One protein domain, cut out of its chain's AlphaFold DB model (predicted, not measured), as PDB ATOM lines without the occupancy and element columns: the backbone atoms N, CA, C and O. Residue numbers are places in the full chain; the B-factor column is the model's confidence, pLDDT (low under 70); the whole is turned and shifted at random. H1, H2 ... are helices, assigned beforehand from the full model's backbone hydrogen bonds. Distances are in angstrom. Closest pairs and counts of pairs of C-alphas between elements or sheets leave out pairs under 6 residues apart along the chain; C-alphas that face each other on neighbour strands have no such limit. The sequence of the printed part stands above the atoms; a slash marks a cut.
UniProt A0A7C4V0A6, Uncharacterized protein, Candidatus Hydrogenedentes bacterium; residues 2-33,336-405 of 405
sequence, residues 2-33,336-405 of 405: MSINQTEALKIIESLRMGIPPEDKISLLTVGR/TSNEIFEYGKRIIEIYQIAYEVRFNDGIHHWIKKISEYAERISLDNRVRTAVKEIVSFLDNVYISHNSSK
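AT A GLANCE: This is residues 2 to 33 and 336 to 405 of the 405 residues of an uncharacterized protein of Candidatus Hydrogenedentes bacterium (UniProt A0A7C4V0A6). Four helices pack as a cluster: H2 and H4 run the same way and cross at a steep tilt in the middle, with H3 on one side of that pair and H1 on the other; H1 and H3 are apart. H3 and H4 make a helical hairpin, and residues 18 to 33, with no named element, trail from H1 to the cut. The printed part has 102 residues, with four named helices in the order H1, H2, H3, H4 and no named strand; the class is all helix. It is compact and rounded, with a radius of gyration of the C-alphas of 13.1 A and spans of 39 by 30 by 22 A.

HOW THE PARTS SIT: Begin at H1, residues 6 to 17, and look across to H2, residues 337 to 354. They touch, opposite ways at a steep tilt of 43 degrees; the closest C-alphas, of Ala 9 and Ala 354, are 4.8 A apart, and H2 takes part with residues 347 to 354 alone. Residues 337 to 345 alone of H2 touch H3, residues 362 to 374, opposite ways at a steep tilt of 46 degrees; here the closest C-alphas are those of Ser 337 and Ser 371, 4.9 A. H4, residues 382 to 403, touches H1, H2 and H3; H2 and H4 are the hubs, touching three helices each. H3 and H4 form a hairpin at a shallow tilt of 28 degrees, opposite ways, with the C-alphas of Ala 374 and Arg 382 closest at 5.4 A. H2 and H4 run the same way at a steep tilt of 39 degrees, closest at the C-alphas of Gly 344 and Ile 390, 6.7 A. H1 touches H4 with residues 13 to 17 alone, opposite ways at a steep tilt of 57 degrees, the C-alphas of Arg 17 and Lys 388 closest at 5.5 A. The packing is mostly crossed, with one of these five pairs at a shallow tilt. H1 and H3 are apart. In H1, H2 and H4 every O i to N i+4 pair is within hydrogen-bond range; in H3 it is 8 of 9.

IN THESE COORDINATES: Find C-alpha 6 at (81.091, 98.794, 49.094), where H1 begins; it runs 16.4 A to C-alpha 17. H2 starts at C-alpha 337, (70.968, 120.739, 64.039), and runs 25.2 A to C-alpha 354. H3 runs 19.4 A from C-alpha 362 to C-alpha 374. H4, the longest, runs 31.7 A from C-alpha 382 to C-alpha 403 at (60.512, 101.026, 40.778).

THE WHOLE: The two C-alphas farthest apart, of Arg 33 and Lys 405, the chain's last residue, are 41.9 A apart. Residues 34 to 335 are not printed, and C-alphas 33 and 336 are 10.0 A apart across this cut, which lies in the link from H1 to H2. The links from H2 to H3 and from H3 to H4 are short. The model's mean pLDDT is 79.9 over the printed part; it is under 70 at residues 2 to 3, 21 to 33, 378 to 381 and 402 to 405.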
ATOM      1  N   MET A   2      86.570 109.607  51.134       56.91
ATOM      2  CA  MET A   2      86.533 108.496  52.094       56.91
ATOM      3  C   MET A   2      87.043 107.210  51.425       56.91
ATOM      4  O   MET A   2      86.550 106.836  50.367       56.91
ATOM      5  N   SER A   3      88.030 106.535  52.022       68.50
ATOM      6  CA  SER A   3      88.545 105.247  51.537       68.50
ATOM      7  C   SER A   3      87.790 104.088  52.205       68.50
ATOM      8  O   SER A   3      88.276 103.474  53.167       68.50
ATOM      9  N   ILE A   4      86.570 103.827  51.742       81.19
ATOM     10  CA  ILE A   4      85.778 102.658  52.145       81.19
ATOM     11  C   ILE A   4      85.332 101.877  50.913       81.19
ATOM     12  O   ILE A   4      85.078 102.475  49.869       81.19
ATOM     13  N   ASN A   5      85.270 100.551  51.026       85.56
ATOM     14  CA  ASN A   5      84.730  99.700  49.967       85.56
ATOM     15  C   ASN A   5      83.206  99.522  50.126       85.56
ATOM     16  O   ASN A   5      82.626  99.872  51.156       85.56
ATOM     17  N   GLN A   6      82.546  98.977  49.104       89.00
ATOM     18  CA  GLN A   6      81.091  98.794  49.094       89.00
ATOM     19  C   GLN A   6      80.596  97.909  50.249       89.00
ATOM     20  O   GLN A   6      79.606  98.232  50.901       89.00
ATOM     21  N   THR A   7      81.297  96.814  50.548       86.44
ATOM     22  CA  THR A   7      80.917  95.880  51.619       86.44
ATOM     23  C   THR A   7      80.971  96.536  52.999       86.44
ATOM     24  O   THR A   7      80.086  96.326  53.828       86.44
ATOM     25  N   GLU A   8      81.992  97.352  53.257       85.06
ATOM     26  CA  GLU A   8      82.109  98.154  54.475       85.06
ATOM     27  C   GLU A   8      80.997  99.201  54.555       85.06
ATOM     28  O   GLU A   8      80.380  99.358  55.608       85.06
ATOM     29  N   ALA A   9      80.706  99.886  53.446       85.75
ATOM     30  CA  ALA A   9      79.640 100.877  53.384       85.75
ATOM     31  C   ALA A   9      78.266 100.254  53.693       85.75
ATOM     32  O   ALA A   9      77.514 100.807  54.495       85.75
ATOM     33  N   LEU A  10      77.973  99.066  53.153       87.31
ATOM     34  CA  LEU A  10      76.752  98.312  53.460       87.31
ATOM     35  C   LEU A  10      76.644  97.983  54.954       87.31
ATOM     36  O   LEU A  10      75.625  98.281  55.572       87.31
ATOM     37  N   LYS A  11      77.709  97.448  55.569       86.12
ATOM     38  CA  LYS A  11      77.727  97.155  57.017       86.12
ATOM     39  C   LYS A  11      77.446  98.398  57.865       86.12
ATOM     40  O   LYS A  11      76.744  98.314  58.877       86.12
ATOM     41  N   ILE A  12      77.989  99.546  57.455       85.56
ATOM     42  CA  ILE A  12      77.741 100.822  58.124       85.56
ATOM     43  C   ILE A  12      76.260 101.202  58.015       85.56
ATOM     44  O   ILE A  12      75.642 101.477  59.043       85.56
ATOM     45  N   ILE A  13      75.669 101.176  56.814       88.00
ATOM     46  CA  ILE A  13      74.258 101.547  56.621       88.00
ATOM     47  C   ILE A  13      73.309 100.611  57.381       88.00
ATOM     48  O   ILE A  13      72.409 101.104  58.060       88.00
ATOM     49  N   GLU A  14      73.538  99.294  57.363       87.12
ATOM     50  CA  GLU A  14      72.715  98.338  58.123       87.12
ATOM     51  C   GLU A  14      72.745  98.617  59.634       87.12
ATOM     52  O   GLU A  14      71.711  98.621  60.306       87.12
ATOM     53  N   SER A  15      73.925  98.940  60.174       83.31
ATOM     54  CA  SER A  15      74.067  99.320  61.587       83.31
ATOM     55  C   SER A  15      73.275 100.596  61.901       83.31
ATOM     56  O   SER A  15      72.514 100.650  62.876       83.31
ATOM     57  N   LEU A  16      73.396 101.612  61.038       84.50
ATOM     58  CA  LEU A  16      72.693 102.887  61.185       84.50
ATOM     59  C   LEU A  16      71.172 102.739  61.049       84.50
ATOM     60  O   LEU A  16      70.443 103.417  61.774       84.50
ATOM     61  N   ARG A  17      70.680 101.809  60.218       86.00
ATOM     62  CA  ARG A  17      69.246 101.483  60.097       86.00
ATOM     63  C   ARG A  17      68.661 101.007  61.433       86.00
ATOM     64  O   ARG A  17      67.559 101.397  61.821       86.00
ATOM     65  N   MET A  18      69.442 100.265  62.220       81.62
ATOM     66  CA  MET A  18      69.071  99.851  63.583       81.62
ATOM     67  C   MET A  18      69.262 100.964  64.635       81.62
ATOM     68  O   MET A  18      68.855 100.836  65.801       81.62
ATOM     69  N   GLY A  19      69.817 102.109  64.227       71.50
ATOM     70  CA  GLY A  19      70.229 103.206  65.096       71.50
ATOM     71  C   GLY A  19      71.386 102.809  66.009       71.50
ATOM     72  O   GLY A  19      71.429 103.266  67.152       71.50
ATOM     73  N   ILE A  20      72.249 101.906  65.539       70.69
ATOM     74  CA  ILE A  20      73.431 101.417  66.244       70.69
ATOM     75  C   ILE A  20      74.662 102.024  65.557       70.69
ATOM     76  O   ILE A  20      74.762 101.991  64.330       70.69
ATOM     77  N   PRO A  21      75.612 102.597  66.310       64.56
ATOM     78  CA  PRO A  21      76.844 103.098  65.720       64.56
ATOM     79  C   PRO A  21      77.694 101.936  65.171       64.56
ATOM     80  O   PRO A  21      77.900 100.958  65.906       64.56
ATOM     81  N   PRO A  22      78.218 102.039  63.933       65.69
ATOM     82  CA  PRO A  22      79.021 100.981  63.319       65.69
ATOM     83  C   PRO A  22      80.264 100.653  64.159       65.69
ATOM     84  O   PRO A  22      80.749 101.480  64.934       65.69
ATOM     85  N   GLU A  23      80.754  99.417  64.053       58.97
ATOM     86  CA  GLU A  23      81.902  98.942  64.841       58.97
ATOM     87  C   GLU A  23      83.251  99.461  64.336       58.97
ATOM     88  O   GLU A  23      84.142  99.702  65.155       58.97
ATOM     89  N   ASP A  24      83.353  99.707  63.027       57.94
ATOM     90  CA  ASP A  24      84.579 100.106  62.343       57.94
ATOM     91  C   ASP A  24      84.447 101.483  61.675       57.94
ATOM     92  O   ASP A  24      83.401 101.832  61.121       57.94
ATOM     93  N   LYS A  25      85.548 102.246  61.668       62.62
ATOM     94  CA  LYS A  25      85.705 103.536  60.962       62.62
ATOM     95  C   LYS A  25      84.771 104.635  61.477       62.62
ATOM     96  O   LYS A  25      84.269 105.471  60.725       62.62
ATOM     97  N   ILE A  26      84.615 104.694  62.791       62.31
ATOM     98  CA  ILE A  26      83.755 105.649  63.508       62.31
ATOM     99  C   ILE A  26      84.167 107.102  63.266       62.31
ATOM    100  O   ILE A  26      83.329 108.004  63.179       62.31
ATOM    101  N   SER A  27      85.466 107.332  63.083       60.44
ATOM    102  CA  SER A  27      86.014 108.626  62.661       60.44
ATOM    103  C   SER A  27      85.345 109.198  61.399       60.44
ATOM    104  O   SER A  27      85.180 110.416  61.312       60.44
ATOM    105  N   LEU A  28      84.877 108.357  60.466       58.62
ATOM    106  CA  LEU A  28      84.196 108.802  59.243       58.62
ATOM    107  C   LEU A  28      82.844 109.445  59.518       58.62
ATOM    108  O   LEU A  28      82.461 110.365  58.807       58.62
ATOM    109  N   LEU A  29      82.145 109.010  60.563       61.59
ATOM    110  CA  LEU A  29      80.841 109.539  60.960       61.59
ATOM    111  C   LEU A  29      80.947 110.559  62.097       61.59
ATOM    112  O   LEU A  29      79.973 111.216  62.429       61.59
ATOM    113  N   THR A  30      82.120 110.745  62.699       63.06
ATOM    114  CA  THR A  30      82.261 111.676  63.822       63.06
ATOM    115  C   THR A  30      82.151 113.123  63.329       63.06
ATOM    116  O   THR A  30      83.041 113.618  62.631       63.06
ATOM    117  N   VAL A  31      81.047 113.788  63.676       63.50
ATOM    118  CA  VAL A  31      80.740 115.187  63.346       63.50
ATOM    119  C   VAL A  31      80.537 115.985  64.626       63.50
ATOM    120  O   VAL A  31      80.009 115.462  65.608       63.50
ATOM    121  N   GLY A  32      80.959 117.248  64.600       61.22
ATOM    122  CA  GLY A  32      80.918 118.113  65.771       61.22
ATOM    123  C   GLY A  32      81.996 117.777  66.798       61.22
ATOM    124  O   GLY A  32      82.894 116.972  66.538       61.22
ATOM    125  N   ARG A  33      81.895 118.393  67.982       66.75
ATOM    126  CA  ARG A  33      82.733 118.077  69.162       66.75
ATOM    127  C   ARG A  33      84.233 118.335  68.972       66.75
ATOM    128  O   ARG A  33      85.073 117.621  69.520       66.75
ATOM    129  N   THR A 336      74.156 119.743  67.680       78.75
ATOM    130  CA  THR A 336      73.320 120.808  67.107       78.75
ATOM    131  C   THR A 336      72.651 120.347  65.806       78.75
ATOM    132  O   THR A 336      73.125 119.405  65.167       78.75
ATOM    133  N   SER A 337      71.576 121.012  65.360       80.44
ATOM    134  CA  SER A 337      70.968 120.739  64.039       80.44
ATOM    135  C   SER A 337      71.984 120.798  62.899       80.44
ATOM    136  O   SER A 337      71.978 119.933  62.026       80.44
ATOM    137  N   ASN A 338      72.899 121.767  62.923       83.31
ATOM    138  CA  ASN A 338      73.951 121.886  61.913       83.31
ATOM    139  C   ASN A 338      74.903 120.682  61.922       83.31
ATOM    140  O   ASN A 338      75.259 120.172  60.863       83.31
ATOM    141  N   GLU A 339      75.292 120.184  63.096       81.38
ATOM    142  CA  GLU A 339      76.135 118.988  63.194       81.38
ATOM    143  C   GLU A 339      75.380 117.720  62.772       81.38
ATOM    144  O   GLU A 339      75.963 116.852  62.126       81.38
ATOM    145  N   ILE A 340      74.079 117.611  63.067       82.25
ATOM    146  CA  ILE A 340      73.233 116.511  62.571       82.25
ATOM    147  C   ILE A 340      73.112 116.575  61.042       82.25
ATOM    148  O   ILE A 340      73.178 115.545  60.373       82.25
ATOM    149  N   PHE A 341      73.009 117.775  60.470       86.75
ATOM    150  CA  PHE A 341      72.965 117.969  59.025       86.75
ATOM    151  C   PHE A 341      74.270 117.530  58.346       86.75
ATOM    152  O   PHE A 341      74.240 116.784  57.365       86.75
ATOM    153  N   GLU A 342      75.419 117.922  58.898       85.88
ATOM    154  CA  GLU A 342      76.735 117.467  58.433       85.88
ATOM    155  C   GLU A 342      76.923 115.947  58.618       85.88
ATOM    156  O   GLU A 342      77.500 115.279  57.757       85.88
ATOM    157  N   TYR A 343      76.374 115.365  59.691       84.00
ATOM    158  CA  TYR A 343      76.317 113.910  59.874       84.00
ATOM    159  C   TYR A 343      75.502 113.244  58.760       84.00
ATOM    160  O   TYR A 343      75.949 112.271  58.154       84.00
ATOM    161  N   GLY A 344      74.344 113.813  58.422       87.12
ATOM    162  CA  GLY A 344      73.495 113.344  57.331       87.12
ATOM    163  C   GLY A 344      74.177 113.385  55.963       87.12
ATOM    164  O   GLY A 344      74.021 112.448  55.185       87.12
ATOM    165  N   LYS A 345      75.004 114.402  55.681       89.00
ATOM    166  CA  LYS A 345      75.816 114.444  54.450       89.00
ATOM    167  C   LYS A 345      76.782 113.266  54.352       89.00
ATOM    168  O   LYS A 345      76.873 112.638  53.304       89.00
ATOM    169  N   ARG A 346      77.455 112.923  55.451       88.12
ATOM    170  CA  ARG A 346      78.356 111.760  55.493       88.12
ATOM    171  C   ARG A 346      77.598 110.445  55.327       88.12
ATOM    172  O   ARG A 346      78.091 109.561  54.636       88.12
ATOM    173  N   ILE A 347      76.390 110.323  55.893       89.31
ATOM    174  CA  ILE A 347      75.525 109.157  55.635       89.31
ATOM    175  C   ILE A 347      75.215 109.044  54.139       89.31
ATOM    176  O   ILE A 347      75.322 107.948  53.600       89.31
ATOM    177  N   ILE A 348      74.871 110.148  53.462       90.50
ATOM    178  CA  ILE A 348      74.599 110.147  52.014       90.50
ATOM    179  C   ILE A 348      75.805 109.609  51.242       90.50
ATOM    180  O   ILE A 348      75.638 108.712  50.420       90.50
ATOM    181  N   GLU A 349      77.011 110.113  51.516       89.62
ATOM    182  CA  GLU A 349      78.232 109.651  50.843       89.62
ATOM    183  C   GLU A 349      78.428 108.137  50.994       89.62
ATOM    184  O   GLU A 349      78.682 107.441  50.012       89.62
ATOM    185  N   ILE A 350      78.248 107.616  52.210       88.94
ATOM    186  CA  ILE A 350      78.375 106.183  52.501       88.94
ATOM    187  C   ILE A 350      77.260 105.385  51.815       88.94
ATOM    188  O   ILE A 350      77.527 104.331  51.243       88.94
ATOM    189  N   TYR A 351      76.026 105.889  51.813       92.19
ATOM    190  CA  TYR A 351      74.881 105.230  51.184       92.19
ATOM    191  C   TYR A 351      75.064 105.110  49.665       92.19
ATOM    192  O   TYR A 351      74.804 104.056  49.086       92.19
ATOM    193  N   GLN A 352      75.565 106.169  49.021       91.50
ATOM    194  CA  GLN A 352      75.878 106.165  47.591       91.50
ATOM    195  C   GLN A 352      76.937 105.118  47.234       91.50
ATOM    196  O   GLN A 352      76.828 104.474  46.196       91.50
ATOM    197  N   ILE A 353      77.939 104.920  48.100       91.06
ATOM    198  CA  ILE A 353      78.940 103.860  47.928       91.06
ATOM    199  C   ILE A 353      78.305 102.480  48.137       91.06
ATOM    200  O   ILE A 353      78.560 101.574  47.353       91.06
ATOM    201  N   ALA A 354      77.473 102.314  49.168       91.12
ATOM    202  CA  ALA A 354      76.866 101.033  49.531       91.12
ATOM    203  C   ALA A 354      75.953 100.467  48.429       91.12
ATOM    204  O   ALA A 354      76.049  99.289  48.086       91.12
ATOM    205  N   TYR A 355      75.093 101.315  47.862       91.38
ATOM    206  CA  TYR A 355      74.082 100.921  46.875       91.38
ATOM    207  C   TYR A 355      74.415 101.352  45.442       91.38
ATOM    208  O   TYR A 355      73.563 101.242  44.565       91.38
ATOM    209  N   GLU A 356      75.623 101.876  45.212       89.50
ATOM    210  CA  GLU A 356      76.089 102.363  43.902       89.50
ATOM    211  C   GLU A 356      75.102 103.335  43.227       89.50
ATOM    212  O   GLU A 356      74.941 103.377  42.005       89.50
ATOM    213  N   VAL A 357      74.432 104.150  44.043       89.56
ATOM    214  CA  VAL A 357      73.439 105.137  43.611       89.56
ATOM    215  C   VAL A 357      74.037 106.539  43.664       89.56
ATOM    216  O   VAL A 357      74.914 106.829  44.476       89.56
ATOM    217  N   ARG A 358      73.557 107.445  42.808       87.12
ATOM    218  CA  ARG A 358      73.843 108.878  42.920       87.12
ATOM    219  C   ARG A 358      72.560 109.626  43.200       87.12
ATOM    220  O   ARG A 358      71.606 109.534  42.432       87.12
ATOM    221  N   PHE A 359      72.556 110.372  44.291       86.12
ATOM    222  CA  PHE A 359      71.439 111.222  44.642       86.12
ATOM    223  C   PHE A 359      71.599 112.623  44.048       86.12
ATOM    224  O   PHE A 359      72.700 113.045  43.701       86.12
ATOM    225  N   ASN A 360      70.482 113.337  43.911       85.25
ATOM    226  CA  ASN A 360      70.490 114.736  43.501       85.25
ATOM    227  C   ASN A 360      70.709 115.668  44.705       85.25
ATOM    228  O   ASN A 360      70.434 115.306  45.852       85.25
ATOM    229  N   ASP A 361      71.122 116.907  44.436       79.88
ATOM    230  CA  ASP A 361      71.362 117.912  45.484       79.88
ATOM    231  C   ASP A 361      70.097 118.250  46.298       79.88
ATOM    232  O   ASP A 361      70.178 118.708  47.440       79.88
ATOM    233  N   GLY A 362      68.910 117.973  45.743       82.25
ATOM    234  CA  GLY A 362      67.618 118.171  46.403       82.25
ATOM    235  C   GLY A 362      67.448 117.357  47.690       82.25
ATOM    236  O   GLY A 362      66.699 117.770  48.578       82.25
ATOM    237  N   ILE A 363      68.183 116.251  47.851       86.38
ATOM    238  CA  ILE A 363      68.157 115.450  49.082       86.38
ATOM    239  C   ILE A 363      68.673 116.236  50.288       86.38
ATOM    240  O   ILE A 363      68.127 116.099  51.384       86.38
ATOM    241  N   HIS A 364      69.652 117.127  50.107       87.94
ATOM    242  CA  HIS A 364      70.179 117.926  51.214       87.94
ATOM    243  C   HIS A 364      69.102 118.808  51.862       87.94
ATOM    244  O   HIS A 364      69.126 119.008  53.076       87.94
ATOM    245  N   HIS A 365      68.111 119.280  51.099       88.12
ATOM    246  CA  HIS A 365      66.989 120.039  51.656       88.12
ATOM    247  C   HIS A 365      66.167 119.210  52.658       88.12
ATOM    248  O   HIS A 365      65.769 119.716  53.709       88.12
ATOM    249  N   TRP A 366      65.946 117.926  52.365       86.56
ATOM    250  CA  TRP A 366      65.214 117.017  53.249       86.56
ATOM    251  C   TRP A 366      66.006 116.654  54.502       86.56
ATOM    252  O   TRP A 366      65.457 116.718  55.600       86.56
ATOM    253  N   ILE A 367      67.306 116.377  54.371       88.50
ATOM    254  CA  ILE A 367      68.171 116.129  55.536       88.50
ATOM    255  C   ILE A 367      68.198 117.342  56.467       88.50
ATOM    256  O   ILE A 367      68.144 117.181  57.686       88.50
ATOM    257  N   LYS A 368      68.233 118.561  55.913       89.75
ATOM    258  CA  LYS A 368      68.181 119.789  56.713       89.75
ATOM    259  C   LYS A 368      66.890 119.871  57.534       89.75
ATOM    260  O   LYS A 368      66.961 120.109  58.734       89.75
ATOM    261  N   LYS A 369      65.735 119.573  56.928       88.12
ATOM    262  CA  LYS A 369      64.441 119.520  57.635       88.12
ATOM    263  C   LYS A 369      64.421 118.481  58.758       88.12
ATOM    264  O   LYS A 369      63.962 118.794  59.853       88.12
ATOM    265  N   ILE A 370      64.938 117.274  58.510       86.50
ATOM    266  CA  ILE A 370      65.053 116.226  59.544       86.50
ATOM    267  C   ILE A 370      65.945 116.717  60.696       86.50
ATOM    268  O   ILE A 370      65.615 116.548  61.869       86.50
ATOM    269  N   SER A 371      67.046 117.396  60.369       85.38
ATOM    270  CA  SER A 371      68.002 117.916  61.353       85.38
ATOM    271  C   SER A 371      67.408 119.025  62.231       85.38
ATOM    272  O   SER A 371      67.633 119.039  63.439       85.38
ATOM    273  N   GLU A 372      66.615 119.928  61.651       86.31
ATOM    274  CA  GLU A 372      65.874 120.973  62.378       86.31
ATOM    275  C   GLU A 372      64.752 120.377  63.246       86.31
ATOM    276  O   GLU A 372      64.521 120.820  64.372       86.31
ATOM    277  N   TYR A 373      64.067 119.338  62.760       82.50
ATOM    278  CA  TYR A 373      63.036 118.642  63.529       82.50
ATOM    279  C   TYR A 373      63.620 117.905  64.742       82.50
ATOM    280  O   TYR A 373      63.027 117.923  65.823       82.50
ATOM    281  N   ALA A 374      64.819 117.335  64.602       78.31
ATOM    282  CA  ALA A 374      65.512 116.633  65.674       78.31
ATOM    283  C   ALA A 374      65.764 117.518  66.913       78.31
ATOM    284  O   ALA A 374      65.741 117.022  68.041       78.31
ATOM    285  N   GLU A 375      65.926 118.836  66.754       73.75
ATOM    286  CA  GLU A 375      66.066 119.759  67.891       73.75
ATOM    287  C   GLU A 375      64.833 119.801  68.802       73.75
ATOM    288  O   GLU A 375      64.959 120.077  69.995       73.75
ATOM    289  N   ARG A 376      63.651 119.469  68.274       74.81
ATOM    290  CA  ARG A 376      62.393 119.435  69.035       74.81
ATOM    291  C   ARG A 376      62.195 118.126  69.801       74.81
ATOM    292  O   ARG A 376      61.310 118.040  70.647       74.81
ATOM    293  N   ILE A 377      63.010 117.113  69.513       72.44
ATOM    294  CA  ILE A 377      62.986 115.805  70.172       72.44
ATOM    295  C   ILE A 377      63.759 115.890  71.493       72.44
ATOM    296  O   ILE A 377      64.739 116.638  71.613       72.44
ATOM    297  N   SER A 378      63.335 115.095  72.483       62.72
ATOM    298  CA  SER A 378      64.071 114.929  73.735       62.72
ATOM    299  C   SER A 378      65.537 114.561  73.473       62.72
ATOM    300  O   SER A 378      65.868 113.780  72.572       62.72
ATOM    301  N   LEU A 379      66.435 115.136  74.281       63.28
ATOM    302  CA  LEU A 379      67.888 114.968  74.142       63.28
ATOM    303  C   LEU A 379      68.314 113.493  74.150       63.28
ATOM    304  O   LEU A 379      69.296 113.135  73.504       63.28
ATOM    305  N   ASP A 380      67.533 112.655  74.827       57.06
ATOM    306  CA  ASP A 380      67.805 111.241  75.050       57.06
ATOM    307  C   ASP A 380      67.658 110.342  73.809       57.06
ATOM    308  O   ASP A 380      68.139 109.213  73.812       57.06
ATOM    309  N   ASN A 381      67.014 110.815  72.735       65.31
ATOM    310  CA  ASN A 381      66.863 110.044  71.490       65.31
ATOM    311  C   ASN A 381      67.138 110.848  70.213       65.31
ATOM    312  O   ASN A 381      67.124 110.272  69.126       65.31
ATOM    313  N   ARG A 382      67.442 112.146  70.327       74.69
ATOM    314  CA  ARG A 382      67.612 113.079  69.202       74.69
ATOM    315  C   ARG A 382      68.454 112.519  68.050       74.69
ATOM    316  O   ARG A 382      67.982 112.461  66.921       74.69
ATOM    317  N   VAL A 383      69.689 112.098  68.333       74.50
ATOM    318  CA  VAL A 383      70.628 111.640  67.293       74.50
ATOM    319  C   VAL A 383      70.187 110.298  66.715       74.50
ATOM    320  O   VAL A 383      70.154 110.132  65.502       74.50
ATOM    321  N   ARG A 384      69.799 109.344  67.571       77.19
ATOM    322  CA  ARG A 384      69.361 108.012  67.134       77.19
ATOM    323  C   ARG A 384      68.136 108.087  66.223       77.19
ATOM    324  O   ARG A 384      68.105 107.406  65.201       77.19
ATOM    325  N   THR A 385      67.148 108.902  66.586       81.94
ATOM    326  CA  THR A 385      65.937 109.102  65.785       81.94
ATOM    327  C   THR A 385      66.269 109.794  64.469       81.94
ATOM    328  O   THR A 385      65.888 109.280  63.423       81.94
ATOM    329  N   ALA A 386      67.067 110.869  64.498       83.88
ATOM    330  CA  ALA A 386      67.483 111.568  63.283       83.88
ATOM    331  C   ALA A 386      68.218 110.639  62.303       83.88
ATOM    332  O   ALA A 386      67.907 110.624  61.118       83.88
ATOM    333  N   VAL A 387      69.150 109.810  62.788       84.56
ATOM    334  CA  VAL A 387      69.876 108.845  61.948       84.56
ATOM    335  C   VAL A 387      68.928 107.831  61.309       84.56
ATOM    336  O   VAL A 387      69.027 107.583  60.110       84.56
ATOM    337  N   LYS A 388      67.985 107.278  62.080       88.62
ATOM    338  CA  LYS A 388      66.990 106.335  61.552       88.62
ATOM    339  C   LYS A 388      66.092 106.973  60.495       88.62
ATOM    340  O   LYS A 388      65.841 106.352  59.467       88.62
ATOM    341  N   GLU A 389      65.635 108.200  60.729       88.75
ATOM    342  CA  GLU A 389      64.811 108.946  59.773       88.75
ATOM    343  C   GLU A 389      65.578 109.258  58.485       88.75
ATOM    344  O   GLU A 389      65.035 109.079  57.397       88.75
ATOM    345  N   ILE A 390      66.854 109.648  58.589       90.00
ATOM    346  CA  ILE A 390      67.720 109.886  57.427       90.00
ATOM    347  C   ILE A 390      67.867 108.608  56.596       90.00
ATOM    348  O   ILE A 390      67.634 108.641  55.391       90.00
ATOM    349  N   VAL A 391      68.225 107.479  57.218       91.00
ATOM    350  CA  VAL A 391      68.405 106.208  56.495       91.00
ATOM    351  C   VAL A 391      67.086 105.741  55.878       91.00
ATOM    352  O   VAL A 391      67.062 105.402  54.701       91.00
ATOM    353  N   SER A 392      65.975 105.814  56.617       91.62
ATOM    354  CA  SER A 392      64.653 105.443  56.100       91.62
ATOM    355  C   SER A 392      64.214 106.319  54.920       91.62
ATOM    356  O   SER A 392      63.629 105.817  53.960       91.62
ATOM    357  N   PHE A 393      64.520 107.619  54.950       90.94
ATOM    358  CA  PHE A 393      64.281 108.505  53.816       90.94
ATOM    359  C   PHE A 393      65.098 108.076  52.588       90.94
ATOM    360  O   PHE A 393      64.540 107.973  51.497       90.94
ATOM    361  N   LEU A 394      66.390 107.781  52.761       91.56
ATOM    362  CA  LEU A 394      67.256 107.323  51.669       91.56
ATOM    363  C   LEU A 394      66.805 105.970  51.098       91.56
ATOM    364  O   LEU A 394      66.785 105.818  49.877       91.56
ATOM    365  N   ASP A 395      66.366 105.039  51.951       91.75
ATOM    366  CA  ASP A 395      65.787 103.749  51.547       91.75
ATOM    367  C   ASP A 395      64.559 103.967  50.636       91.75
ATOM    368  O   ASP A 395      64.471 103.392  49.550       91.75
ATOM    369  N   ASN A 396      63.638 104.861  51.017       89.56
ATOM    370  CA  ASN A 396      62.440 105.175  50.225       89.56
ATOM    371  C   ASN A 396      62.773 105.837  48.878       89.56
ATOM    372  O   ASN A 396      62.180 105.506  47.845       89.56
ATOM    373  N   VAL A 397      63.733 106.768  48.867       87.44
ATOM    374  CA  VAL A 397      64.207 107.389  47.622       87.44
ATOM    375  C   VAL A 397      64.849 106.334  46.718       87.44
ATOM    376  O   VAL A 397      64.577 106.313  45.522       87.44
ATOM    377  N   TYR A 398      65.637 105.415  47.273       87.12
ATOM    378  CA  TYR A 398      66.256 104.333  46.512       87.12
ATOM    379  C   TYR A 398      65.220 103.370  45.910       87.12
ATOM    380  O   TYR A 398      65.293 103.055  44.721       87.12
ATOM    381  N   ILE A 399      64.215 102.955  46.693       87.38
ATOM    382  CA  ILE A 399      63.130 102.081  46.223       87.38
ATOM    383  C   ILE A 399      62.357 102.752  45.083       87.38
ATOM    384  O   ILE A 399      62.209 102.155  44.021       87.38
ATOM    385  N   SER A 400      61.929 104.009  45.255       80.56
ATOM    386  CA  SER A 400      61.202 104.738  44.204       80.56
ATOM    387  C   SER A 400      62.016 104.904  42.914       80.56
ATOM    388  O   SER A 400      61.461 104.802  41.820       80.56
ATOM    389  N   HIS A 401      63.336 105.082  43.019       73.31
ATOM    390  CA  HIS A 401      64.231 105.176  41.866       73.31
ATOM    391  C   HIS A 401      64.356 103.852  41.091       73.31
ATOM    392  O   HIS A 401      64.459 103.870  39.866       73.31
ATOM    393  N   ASN A 402      64.302 102.712  41.786       69.50
ATOM    394  CA  ASN A 402      64.347 101.379  41.176       69.50
ATOM    395  C   ASN A 402      62.980 100.874  40.698       69.50
ATOM    396  O   ASN A 402      62.940 100.089  39.765       69.50
ATOM    397  N   SER A 403      61.865 101.326  41.284       62.69
ATOM    398  CA  SER A 403      60.512 101.026  40.778       62.69
ATOM    399  C   SER A 403      60.138 101.828  39.523       62.69
ATOM    400  O   SER A 403      59.117 101.547  38.904       62.69
ATOM    401  N   SER A 404      60.937 102.843  39.177       55.78
ATOM    402  CA  SER A 404      60.747 103.714  38.006       55.78
ATOM    403  C   SER A 404      61.642 103.335  36.811       55.78
ATOM    404  O   SER A 404      61.607 104.023  35.789       55.78
ATOM    405  N   LYS A 405      62.460 102.285  36.949       49.50
ATOM    406  CA  LYS A 405      63.237 101.633  35.884       49.50
ATOM    407  C   LYS A 405      62.603 100.289  35.563       49.50
ATOM    408  O   LYS A 405      62.669  99.910  34.375       49.50
TER     409      LYS A 405